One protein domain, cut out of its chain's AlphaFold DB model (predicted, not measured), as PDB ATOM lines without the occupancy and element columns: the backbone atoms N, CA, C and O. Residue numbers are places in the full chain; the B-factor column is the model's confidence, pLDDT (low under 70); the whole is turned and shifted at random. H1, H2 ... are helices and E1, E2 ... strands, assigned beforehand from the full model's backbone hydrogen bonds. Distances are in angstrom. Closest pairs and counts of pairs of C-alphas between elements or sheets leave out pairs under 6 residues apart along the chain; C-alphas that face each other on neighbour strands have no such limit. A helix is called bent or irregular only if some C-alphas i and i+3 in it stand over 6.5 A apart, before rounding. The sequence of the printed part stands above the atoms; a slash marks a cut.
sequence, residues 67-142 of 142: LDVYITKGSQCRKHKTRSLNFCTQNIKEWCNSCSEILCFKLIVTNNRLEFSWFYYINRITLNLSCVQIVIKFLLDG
ATOM      1  N   LEU A  67     291.871 286.267 185.090       82.25
ATOM      2  CA  LEU A  67     291.270 286.001 183.802       82.25
ATOM      3  C   LEU A  67     292.255 285.149 183.013       82.25
ATOM      4  O   LEU A  67     293.324 285.635 182.641       82.25
ATOM      5  N   ASP A  68     291.882 283.905 182.723       83.12
ATOM      6  CA  ASP A  68     292.680 283.056 181.843       83.12
ATOM      7  C   ASP A  68     292.605 283.600 180.413       83.12
ATOM      8  O   ASP A  68     291.666 283.336 179.653       83.12
ATOM      9  N   VAL A  69     293.608 284.390 180.051       87.12
ATOM     10  CA  VAL A  69     293.745 285.053 178.759       87.12
ATOM     11  C   VAL A  69     295.123 284.764 178.188       87.12
ATOM     12  O   VAL A  69     296.086 284.593 178.925       87.12
ATOM     13  N   TYR A  70     295.241 284.756 176.867       88.75
ATOM     14  CA  TYR A  70     296.531 284.769 176.190       88.75
ATOM     15  C   TYR A  70     296.657 286.038 175.360       88.75
ATOM     16  O   TYR A  70     295.808 286.338 174.519       88.75
ATOM     17  N   ILE A  71     297.723 286.796 175.598       91.00
ATOM     18  CA  ILE A  71     297.973 288.091 174.967       91.00
ATOM     19  C   ILE A  71     299.304 288.027 174.243       91.00
ATOM     20  O   ILE A  71     300.306 287.603 174.815       91.00
ATOM     21  N   THR A  72     299.334 288.519 173.010       91.44
ATOM     22  CA  THR A  72     300.561 288.663 172.229       91.44
ATOM     23  C   THR A  72     300.806 290.118 171.833       91.44
ATOM     24  O   THR A  72     300.017 291.026 172.122       91.44
ATOM     25  N   LYS A  73     301.951 290.355 171.199       90.50
ATOM     26  CA  LYS A  73     302.317 291.644 170.627       90.50
ATOM     27  C   LYS A  73     301.345 292.007 169.499       90.50
ATOM     28  O   LYS A  73     301.177 291.234 168.566       90.50
ATOM     29  N   GLY A  74     300.789 293.214 169.563       89.19
ATOM     30  CA  GLY A  74     300.123 293.859 168.432       89.19
ATOM     31  C   GLY A  74     301.017 294.919 167.781       89.19
ATOM     32  O   GLY A  74     302.243 294.792 167.715       89.19
ATOM     33  N   SER A  75     300.398 296.012 167.346       90.12
ATOM     34  CA  SER A  75     301.083 297.176 166.771       90.12
ATOM     35  C   SER A  75     302.046 297.862 167.749       90.12
ATOM     36  O   SER A  75     302.019 297.644 168.959       90.12
ATOM     37  N   GLN A  76     302.916 298.735 167.240       89.56
ATOM     38  CA  GLN A  76     303.723 299.596 168.107       89.56
ATOM     39  C   GLN A  76     302.845 300.682 168.748       89.56
ATOM     40  O   GLN A  76     301.918 301.192 168.124       89.56
ATOM     41  N   CYS A  77     303.151 301.075 169.987       92.25
ATOM     42  CA  CYS A  77     302.525 302.235 170.624       92.25
ATOM     43  C   CYS A  77     303.570 303.080 171.354       92.25
ATOM     44  O   CYS A  77     304.650 302.600 171.678       92.25
ATOM     45  N   ARG A  78     303.219 304.331 171.670       91.06
ATOM     46  CA  ARG A  78     304.117 305.275 172.358       91.06
ATOM     47  C   ARG A  78     304.272 305.010 173.861       91.06
ATOM     48  O   ARG A  78     305.209 305.510 174.466       91.06
ATOM     49  N   LYS A  79     303.338 304.268 174.470       89.62
ATOM     50  CA  LYS A  79     303.280 304.054 175.929       89.62
ATOM     51  C   LYS A  79     304.204 302.941 176.420       89.62
ATOM     52  O   LYS A  79     304.597 302.943 177.579       89.62
ATOM     53  N   HIS A  80     304.526 301.984 175.556       90.75
ATOM     54  CA  HIS A  80     305.270 300.788 175.926       90.75
ATOM     55  C   HIS A  80     306.506 300.648 175.047       90.75
ATOM     56  O   HIS A  80     306.454 300.942 173.853       90.75
ATOM     57  N   LYS A  81     307.602 300.144 175.627       89.06
ATOM     58  CA  LYS A  81     308.769 299.724 174.844       89.06
ATOM     59  C   LYS A  81     308.358 298.644 173.842       89.06
ATOM     60  O   LYS A  81     307.441 297.860 174.096       89.06
ATOM     61  N   THR A  82     309.057 298.593 172.712       88.12
ATOM     62  CA  THR A  82     308.819 297.584 171.680       88.12
ATOM     63  C   THR A  82     308.957 296.190 172.272       88.12
ATOM     64  O   THR A  82     310.023 295.801 172.746       88.12
ATOM     65  N   ARG A  83     307.865 295.428 172.234       87.69
ATOM     66  CA  ARG A  83     307.865 294.032 172.660       87.69
ATOM     67  C   ARG A  83     308.568 293.163 171.620       87.69
ATOM     68  O   ARG A  83     308.470 293.416 170.409       87.69
ATOM     69  N   SER A  84     309.246 292.124 172.107       87.12
ATOM     70  CA  SER A  84     309.787 291.058 171.260       87.12
ATOM     71  C   SER A  84     308.686 290.483 170.370       87.12
ATOM     72  O   SER A  84     307.520 290.435 170.765       87.12
ATOM     73  N   LEU A  85     309.047 290.041 169.164       82.38
ATOM     74  CA  LEU A  85     308.108 289.384 168.253       82.38
ATOM     75  C   LEU A  85     307.485 288.119 168.873       82.38
ATOM     76  O   LEU A  85     306.354 287.783 168.552       82.38
ATOM     77  N   ASN A  86     308.196 287.473 169.800       81.38
ATOM     78  CA  ASN A  86     307.758 286.249 170.477       81.38
ATOM     79  C   ASN A  86     307.064 286.518 171.818       81.38
ATOM     80  O   ASN A  86     306.905 285.602 172.625       81.38
ATOM     81  N   PHE A  87     306.710 287.777 172.093       87.38
ATOM     82  CA  PHE A  87     306.058 288.147 173.339       87.38
ATOM     83  C   PHE A  87     304.705 287.444 173.471       87.38
ATOM     84  O   PHE A  87     303.831 287.574 172.609       87.38
ATOM     85  N   CYS A  88     304.534 286.753 174.594       88.25
ATOM     86  CA  CYS A  88     303.257 286.229 175.028       88.25
ATOM     87  C   CYS A  88     303.158 286.301 176.550       88.25
ATOM     88  O   CYS A  88     304.123 285.990 177.244       88.25
ATOM     89  N   THR A  89     301.991 286.679 177.061       88.31
ATOM     90  CA  THR A  89     301.709 286.726 178.500       88.31
ATOM     91  C   THR A  89     300.288 286.248 178.772       88.31
ATOM     92  O   THR A  89     299.415 286.347 177.904       88.31
ATOM     93  N   GLN A  90     300.069 285.723 179.975       88.00
ATOM     94  CA  GLN A  90     298.737 285.425 180.509       88.00
ATOM     95  C   GLN A  90     298.241 286.512 181.469       88.00
ATOM     96  O   GLN A  90     297.115 286.474 181.949       88.00
ATOM     97  N   ASN A  91     299.079 287.511 181.748       88.81
ATOM     98  CA  ASN A  91     298.736 288.584 182.660       88.81
ATOM     99  C   ASN A  91     297.886 289.643 181.945       88.81
ATOM    100  O   ASN A  91     298.401 290.449 181.165       88.81
ATOM    101  N   ILE A  92     296.586 289.687 182.247       90.44
ATOM    102  CA  ILE A  92     295.666 290.668 181.656       90.44
ATOM    103  C   ILE A  92     296.058 292.123 181.961       90.44
ATOM    104  O   ILE A  92     295.780 293.007 181.152       90.44
ATOM    105  N   LYS A  93     296.772 292.395 183.065       90.19
ATOM    106  CA  LYS A  93     297.262 293.749 183.385       90.19
ATOM    107  C   LYS A  93     298.317 294.251 182.388       90.19
ATOM    108  O   LYS A  93     298.531 295.455 182.293       90.19
ATOM    109  N   GLU A  94     298.949 293.368 181.610       91.50
ATOM    110  CA  GLU A  94     299.871 293.750 180.530       91.50
ATOM    111  C   GLU A  94     299.161 294.084 179.207       91.50
ATOM    112  O   GLU A  94     299.798 294.532 178.239       91.50
ATOM    113  N   TRP A  95     297.847 293.865 179.119       93.88
ATOM    114  CA  TRP A  95     297.089 294.195 177.922       93.88
ATOM    115  C   TRP A  95     297.064 295.707 177.672       93.88
ATOM    116  O   TRP A  95     296.848 296.524 178.564       93.88
ATOM    117  N   CYS A  96     297.241 296.086 176.409       93.62
ATOM    118  CA  CYS A  96     297.111 297.454 175.947       93.62
ATOM    119  C   CYS A  96     296.315 297.482 174.646       93.62
ATOM    120  O   CYS A  96     296.723 296.879 173.655       93.62
ATOM    121  N   ASN A  97     295.246 298.276 174.611       91.94
ATOM    122  CA  ASN A  97     294.395 298.418 173.430       91.94
ATOM    123  C   ASN A  97     295.142 298.873 172.154       91.94
ATOM    124  O   ASN A  97     294.642 298.693 171.051       91.94
ATOM    125  N   SER A  98     296.327 299.480 172.291       91.81
ATOM    126  CA  SER A  98     297.114 299.992 171.161       91.81
ATOM    127  C   SER A  98     298.238 299.061 170.698       91.81
ATOM    128  O   SER A  98     298.680 299.194 169.562       91.81
ATOM    129  N   CYS A  99     298.752 298.177 171.561       93.19
ATOM    130  CA  CYS A  99     299.936 297.360 171.249       93.19
ATOM    131  C   CYS A  99     299.869 295.900 171.703       93.19
ATOM    132  O   CYS A  99     300.888 295.201 171.719       93.19
ATOM    133  N   SER A 100     298.685 295.435 172.082       93.50
ATOM    134  CA  SER A 100     298.433 294.048 172.445       93.50
ATOM    135  C   SER A 100     297.301 293.484 171.599       93.50
ATOM    136  O   SER A 100     296.283 294.142 171.390       93.50
ATOM    137  N   GLU A 101     297.455 292.234 171.180       92.12
ATOM    138  CA  GLU A 101     296.381 291.424 170.606       92.12
ATOM    139  C   GLU A 101     295.977 290.349 171.610       92.12
ATOM    140  O   GLU A 101     296.836 289.735 172.246       92.12
ATOM    141  N   ILE A 102     294.673 290.113 171.756       92.25
ATOM    142  CA  ILE A 102     294.173 288.979 172.537       92.25
ATOM    143  C   ILE A 102     294.084 287.781 171.601       92.25
ATOM    144  O   ILE A 102     293.350 287.810 170.609       92.25
ATOM    145  N   LEU A 103     294.847 286.738 171.920       88.44
ATOM    146  CA  LEU A 103     294.809 285.475 171.200       88.44
ATOM    147  C   LEU A 103     293.508 284.745 171.512       88.44
ATOM    148  O   LEU A 103     292.751 284.476 170.590       88.44
ATOM    149  N   CYS A 104     293.232 284.480 172.786       85.81
ATOM    150  CA  CYS A 104     291.986 283.871 173.238       85.81
ATOM    151  C   CYS A 104     291.784 284.052 174.749       85.81
ATOM    152  O   CYS A 104     292.727 284.354 175.485       85.81
ATOM    153  N   PHE A 105     290.554 283.825 175.197       84.75
ATOM    154  CA  PHE A 105     290.181 283.618 176.594       84.75
ATOM    155  C   PHE A 105     289.908 282.125 176.815       84.75
ATOM    156  O   PHE A 105     289.160 281.520 176.050       84.75
ATOM    157  N   LYS A 106     290.477 281.514 177.858       76.06
ATOM    158  CA  LYS A 106     290.263 280.085 178.157       76.06
ATOM    159  C   LYS A 106     288.865 279.791 178.676       76.06
ATOM    160  O   LYS A 106     288.279 278.778 178.323       76.06
ATOM    161  N   LEU A 107     288.318 280.709 179.464       64.88
ATOM    162  CA  LEU A 107     287.021 280.545 180.119       64.88
ATOM    163  C   LEU A 107     285.828 280.619 179.147       64.88
ATOM    164  O   LEU A 107     284.713 280.287 179.532       64.88
ATOM    165  N   ILE A 108     286.038 281.033 177.892       62.72
ATOM    166  CA  ILE A 108     284.971 281.186 176.894       62.72
ATOM    167  C   ILE A 108     285.028 280.013 175.912       62.72
ATOM    168  O   ILE A 108     285.663 280.094 174.861       62.72
ATOM    169  N   VAL A 109     284.355 278.911 176.236       53.22
ATOM    170  CA  VAL A 109     284.185 277.801 175.289       53.22
ATOM    171  C   VAL A 109     283.163 278.232 174.235       53.22
ATOM    172  O   VAL A 109     281.978 278.350 174.529       53.22
ATOM    173  N   THR A 110     283.604 278.513 173.007       52.44
ATOM    174  CA  THR A 110     282.679 278.778 171.899       52.44
ATOM    175  C   THR A 110     282.190 277.458 171.304       52.44
ATOM    176  O   THR A 110     282.950 276.501 171.156       52.44
ATOM    177  N   ASN A 111     280.914 277.402 170.910       47.12
ATOM    178  CA  ASN A 111     280.315 276.234 170.247       47.12
ATOM    179  C   ASN A 111     280.885 275.961 168.837       47.12
ATOM    180  O   ASN A 111     280.510 274.977 168.200       47.12
ATOM    181  N   ASN A 112     281.833 276.769 168.353       50.00
ATOM    182  CA  ASN A 112     282.435 276.642 167.026       50.00
ATOM    183  C   ASN A 112     283.536 275.571 166.975       50.00
ATOM    184  O   ASN A 112     284.616 275.823 166.446       50.00
ATOM    185  N   ARG A 113     283.255 274.347 167.457       46.31
ATOM    186  CA  ARG A 113     284.156 273.172 167.370       46.31
ATOM    187  C   ARG A 113     284.650 272.869 165.944       46.31
ATOM    188  O   ARG A 113     285.673 272.214 165.780       46.31
ATOM    189  N   LEU A 114     283.969 273.383 164.919       46.09
ATOM    190  CA  LEU A 114     284.259 273.122 163.508       46.09
ATOM    191  C   LEU A 114     285.204 274.151 162.843       46.09
ATOM    192  O   LEU A 114     285.805 273.828 161.823       46.09
ATOM    193  N   GLU A 115     285.446 275.329 163.437       49.53
ATOM    194  CA  GLU A 115     286.474 276.285 162.955       49.53
ATOM    195  C   GLU A 115     287.899 275.934 163.433       49.53
ATOM    196  O   GLU A 115     288.879 276.548 163.008       49.53
ATOM    197  N   PHE A 116     288.042 274.925 164.299       51.28
ATOM    198  CA  PHE A 116     289.308 274.564 164.944       51.28
ATOM    199  C   PHE A 116     290.364 274.038 163.965       51.28
ATOM    200  O   PHE A 116     291.541 274.362 164.110       51.28
ATOM    201  N   SER A 117     289.971 273.259 162.952       51.19
ATOM    202  CA  SER A 117     290.928 272.629 162.028       51.19
ATOM    203  C   SER A 117     291.535 273.633 161.034       51.19
ATOM    204  O   SER A 117     292.740 273.615 160.774       51.19
ATOM    205  N   TRP A 118     290.733 274.582 160.540       48.12
ATOM    206  CA  TRP A 118     291.195 275.587 159.577       48.12
ATOM    207  C   TRP A 118     292.018 276.702 160.243       48.12
ATOM    208  O   TRP A 118     293.079 277.072 159.733       48.12
ATOM    209  N   PHE A 119     291.623 277.158 161.443       51.75
ATOM    210  CA  PHE A 119     292.446 278.073 162.246       51.75
ATOM    211  C   PHE A 119     293.786 277.448 162.654       51.75
ATOM    212  O   PHE A 119     294.809 278.134 162.612       51.75
ATOM    213  N   TYR A 120     293.808 276.159 163.014       50.94
ATOM    214  CA  TYR A 120     295.039 275.424 163.320       50.94
ATOM    215  C   TYR A 120     296.007 275.393 162.123       50.94
ATOM    216  O   TYR A 120     297.201 275.660 162.281       50.94
ATOM    217  N   TYR A 121     295.489 275.144 160.916       48.97
ATOM    218  CA  TYR A 121     296.283 275.101 159.685       48.97
ATOM    219  C   TYR A 121     296.871 276.474 159.299       48.97
ATOM    220  O   TYR A 121     298.063 276.574 159.011       48.97
ATOM    221  N   ILE A 122     296.079 277.551 159.371       49.66
ATOM    222  CA  ILE A 122     296.523 278.925 159.055       49.66
ATOM    223  C   ILE A 122     297.547 279.453 160.083       49.66
ATOM    224  O   ILE A 122     298.523 280.118 159.723       49.66
ATOM    225  N   ASN A 123     297.372 279.144 161.372       51.75
ATOM    226  CA  ASN A 123     298.262 279.644 162.428       51.75
ATOM    227  C   ASN A 123     299.607 278.913 162.511       51.75
ATOM    228  O   ASN A 123     300.571 279.504 162.996       51.75
ATOM    229  N   ARG A 124     299.720 277.691 161.966       49.78
ATOM    230  CA  ARG A 124     301.022 277.026 161.771       49.78
ATOM    231  C   ARG A 124     301.977 277.828 160.877       49.78
ATOM    232  O   ARG A 124     303.182 277.622 160.962       49.78
ATOM    233  N   ILE A 125     301.446 278.727 160.045       46.72
ATOM    234  CA  ILE A 125     302.219 279.542 159.099       46.72
ATOM    235  C   ILE A 125     302.546 280.939 159.677       46.72
ATOM    236  O   ILE A 125     303.473 281.589 159.203       46.72
ATOM    237  N   THR A 126     301.838 281.421 160.715       46.66
ATOM    238  CA  THR A 126     301.901 282.843 161.141       46.66
ATOM    239  C   THR A 126     302.098 283.121 162.641       46.66
ATOM    240  O   THR A 126     302.286 284.285 163.005       46.66
ATOM    241  N   LEU A 127     302.098 282.118 163.530       51.56
ATOM    242  CA  LEU A 127     302.415 282.297 164.958       51.56
ATOM    243  C   LEU A 127     303.760 281.646 165.322       51.56
ATOM    244  O   LEU A 127     304.025 280.500 164.975       51.56
ATOM    245  N   ASN A 128     304.614 282.390 166.035       53.88
ATOM    246  CA  ASN A 128     305.937 281.931 166.475       53.88
ATOM    247  C   ASN A 128     305.856 280.844 167.563       53.88
ATOM    248  O   ASN A 128     304.886 280.769 168.319       53.88
ATOM    249  N   LEU A 129     306.925 280.043 167.666       53.84
ATOM    250  CA  LEU A 129     307.066 278.817 168.474       53.84
ATOM    251  C   LEU A 129     306.497 278.873 169.911       53.84
ATOM    252  O   LEU A 129     305.942 277.874 170.365       53.84
ATOM    253  N   SER A 130     306.574 280.010 170.617       55.66
ATOM    254  CA  SER A 130     306.017 280.160 171.976       55.66
ATOM    255  C   SER A 130     304.485 280.256 172.003       55.66
ATOM    256  O   SER A 130     303.851 279.712 172.904       55.66
ATOM    257  N   CYS A 131     303.865 280.891 171.006       57.38
ATOM    258  CA  CYS A 131     302.406 280.973 170.897       57.38
ATOM    259  C   CYS A 131     301.787 279.708 170.287       57.38
ATOM    260  O   CYS A 131     300.633 279.397 170.564       57.38
ATOM    261  N   VAL A 132     302.544 278.933 169.504       58.66
ATOM    262  CA  VAL A 132     302.082 277.638 168.967       58.66
ATOM    263  C   VAL A 132     301.813 276.632 170.092       58.66
ATOM    264  O   VAL A 132     300.820 275.905 170.044       58.66
ATOM    265  N   GLN A 133     302.636 276.637 171.146       60.09
ATOM    266  CA  GLN A 133     302.407 275.809 172.336       60.09
ATOM    267  C   GLN A 133     301.075 276.128 173.028       60.09
ATOM    268  O   GLN A 133     300.460 275.227 173.587       60.09
ATOM    269  N   ILE A 134     300.591 277.373 172.952       59.38
ATOM    270  CA  ILE A 134     299.306 277.790 173.536       59.38
ATOM    271  C   ILE A 134     298.146 277.125 172.808       59.38
ATOM    272  O   ILE A 134     297.242 276.615 173.460       59.38
ATOM    273  N   VAL A 135     298.193 277.079 171.472       56.31
ATOM    274  CA  VAL A 135     297.174 276.395 170.659       56.31
ATOM    275  C   VAL A 135     297.146 274.906 170.997       56.31
ATOM    276  O   VAL A 135     296.078 274.356 171.233       56.31
ATOM    277  N   ILE A 136     298.315 274.265 171.080       58.09
ATOM    278  CA  ILE A 136     298.423 272.841 171.428       58.09
ATOM    279  C   ILE A 136     297.911 272.586 172.852       58.09
ATOM    280  O   ILE A 136     297.120 271.674 173.054       58.09
ATOM    281  N   LYS A 137     298.301 273.410 173.830       55.75
ATOM    282  CA  LYS A 137     297.867 273.266 175.225       55.75
ATOM    283  C   LYS A 137     296.358 273.470 175.390       55.75
ATOM    284  O   LYS A 137     295.716 272.703 176.089       55.75
ATOM    285  N   PHE A 138     295.777 274.452 174.699       57.66
ATOM    286  CA  PHE A 138     294.327 274.675 174.694       57.66
ATOM    287  C   PHE A 138     293.549 273.483 174.109       57.66
ATOM    288  O   PHE A 138     292.444 273.207 174.555       57.66
ATOM    289  N   LEU A 139     294.122 272.784 173.121       54.53
ATOM    290  CA  LEU A 139     293.524 271.608 172.477       54.53
ATOM    291  C   LEU A 139     293.679 270.310 173.283       54.53
ATOM    292  O   LEU A 139     292.856 269.417 173.123       54.53
ATOM    293  N   LEU A 140     294.743 270.174 174.080       53.81
ATOM    294  CA  LEU A 140     295.016 268.968 174.875       53.81
ATOM    295  C   LEU A 140     294.359 269.000 176.264       53.81
ATOM    296  O   LEU A 140     294.060 267.939 176.803       53.81
ATOM    297  N   ASP A 141     294.135 270.191 176.828       48.31
ATOM    298  CA  ASP A 141     293.578 270.382 178.177       48.31
ATOM    299  C   ASP A 141     292.046 270.632 178.180       48.31
ATOM    300  O   ASP A 141     291.506 271.062 179.204       48.31
ATOM    301  N   GLY A 142     291.360 270.451 177.041       50.19
ATOM    302  CA  GLY A 142     289.936 270.766 176.833       50.19
ATOM    303  C   GLY A 142     289.055 269.564 176.518       50.19
ATOM    304  O   GLY A 142     289.561 268.595 175.914       50.19
TER     305      GLY A 142
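What this domain is: This is residues 67 to 142 of the 142 residues of an uncharacterized protein of Rhizophagus irregularis (UniProt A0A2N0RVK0). A ribbon of two strands, E1 and E2, has a long loop, residues 74 to 99, reaching out from one end and folding back beside E1 at residues 88 to 89; a helical hairpin, H1 and H2, lies toward the other end. The printed part has 76 residues with four named elements, E1, E2, H1, H2 in order; the sheet is antiparallel, the class mixed, with under half of the residues in named elements. It is compact, radius of gyration of the C-alphas 13.1 A, spanning 39 by 27 by 17 A.

How they stand to each other: Start at E1, residues 69 to 73; with E2, residues 100 to 105, it forms a hairpin, N 70 and O 104 being 2.9 A apart. H1, residues 116 to 126, and H2, residues 129 to 140, only just touch, with 3 pairs of C-alphas within 8 A, the closest those of Arg 124 and Val 132, 7.3 A; H2 uses residues 132 to 135 alone. They run opposite ways at a shallow tilt of 11 degrees. H2 and E2 are near each other. O i to N i+4 pairs are within hydrogen-bond range in 5 of 7 for H1, 6 of 8 for H2.

Where its parts are: Find C-alpha 69 at (293.745, 285.053, 178.759), where E1 begins; H2 runs 16.8 A to C-alpha 140 at (295.016, 268.968, 174.875).

The domain as a whole: The C-alphas farthest apart, Arg 78 and Leu 114, are 38.8 A apart. The printed part has no cut; the E1 to E2 link is long. Residues 107 to 142 have pLDDT under 70.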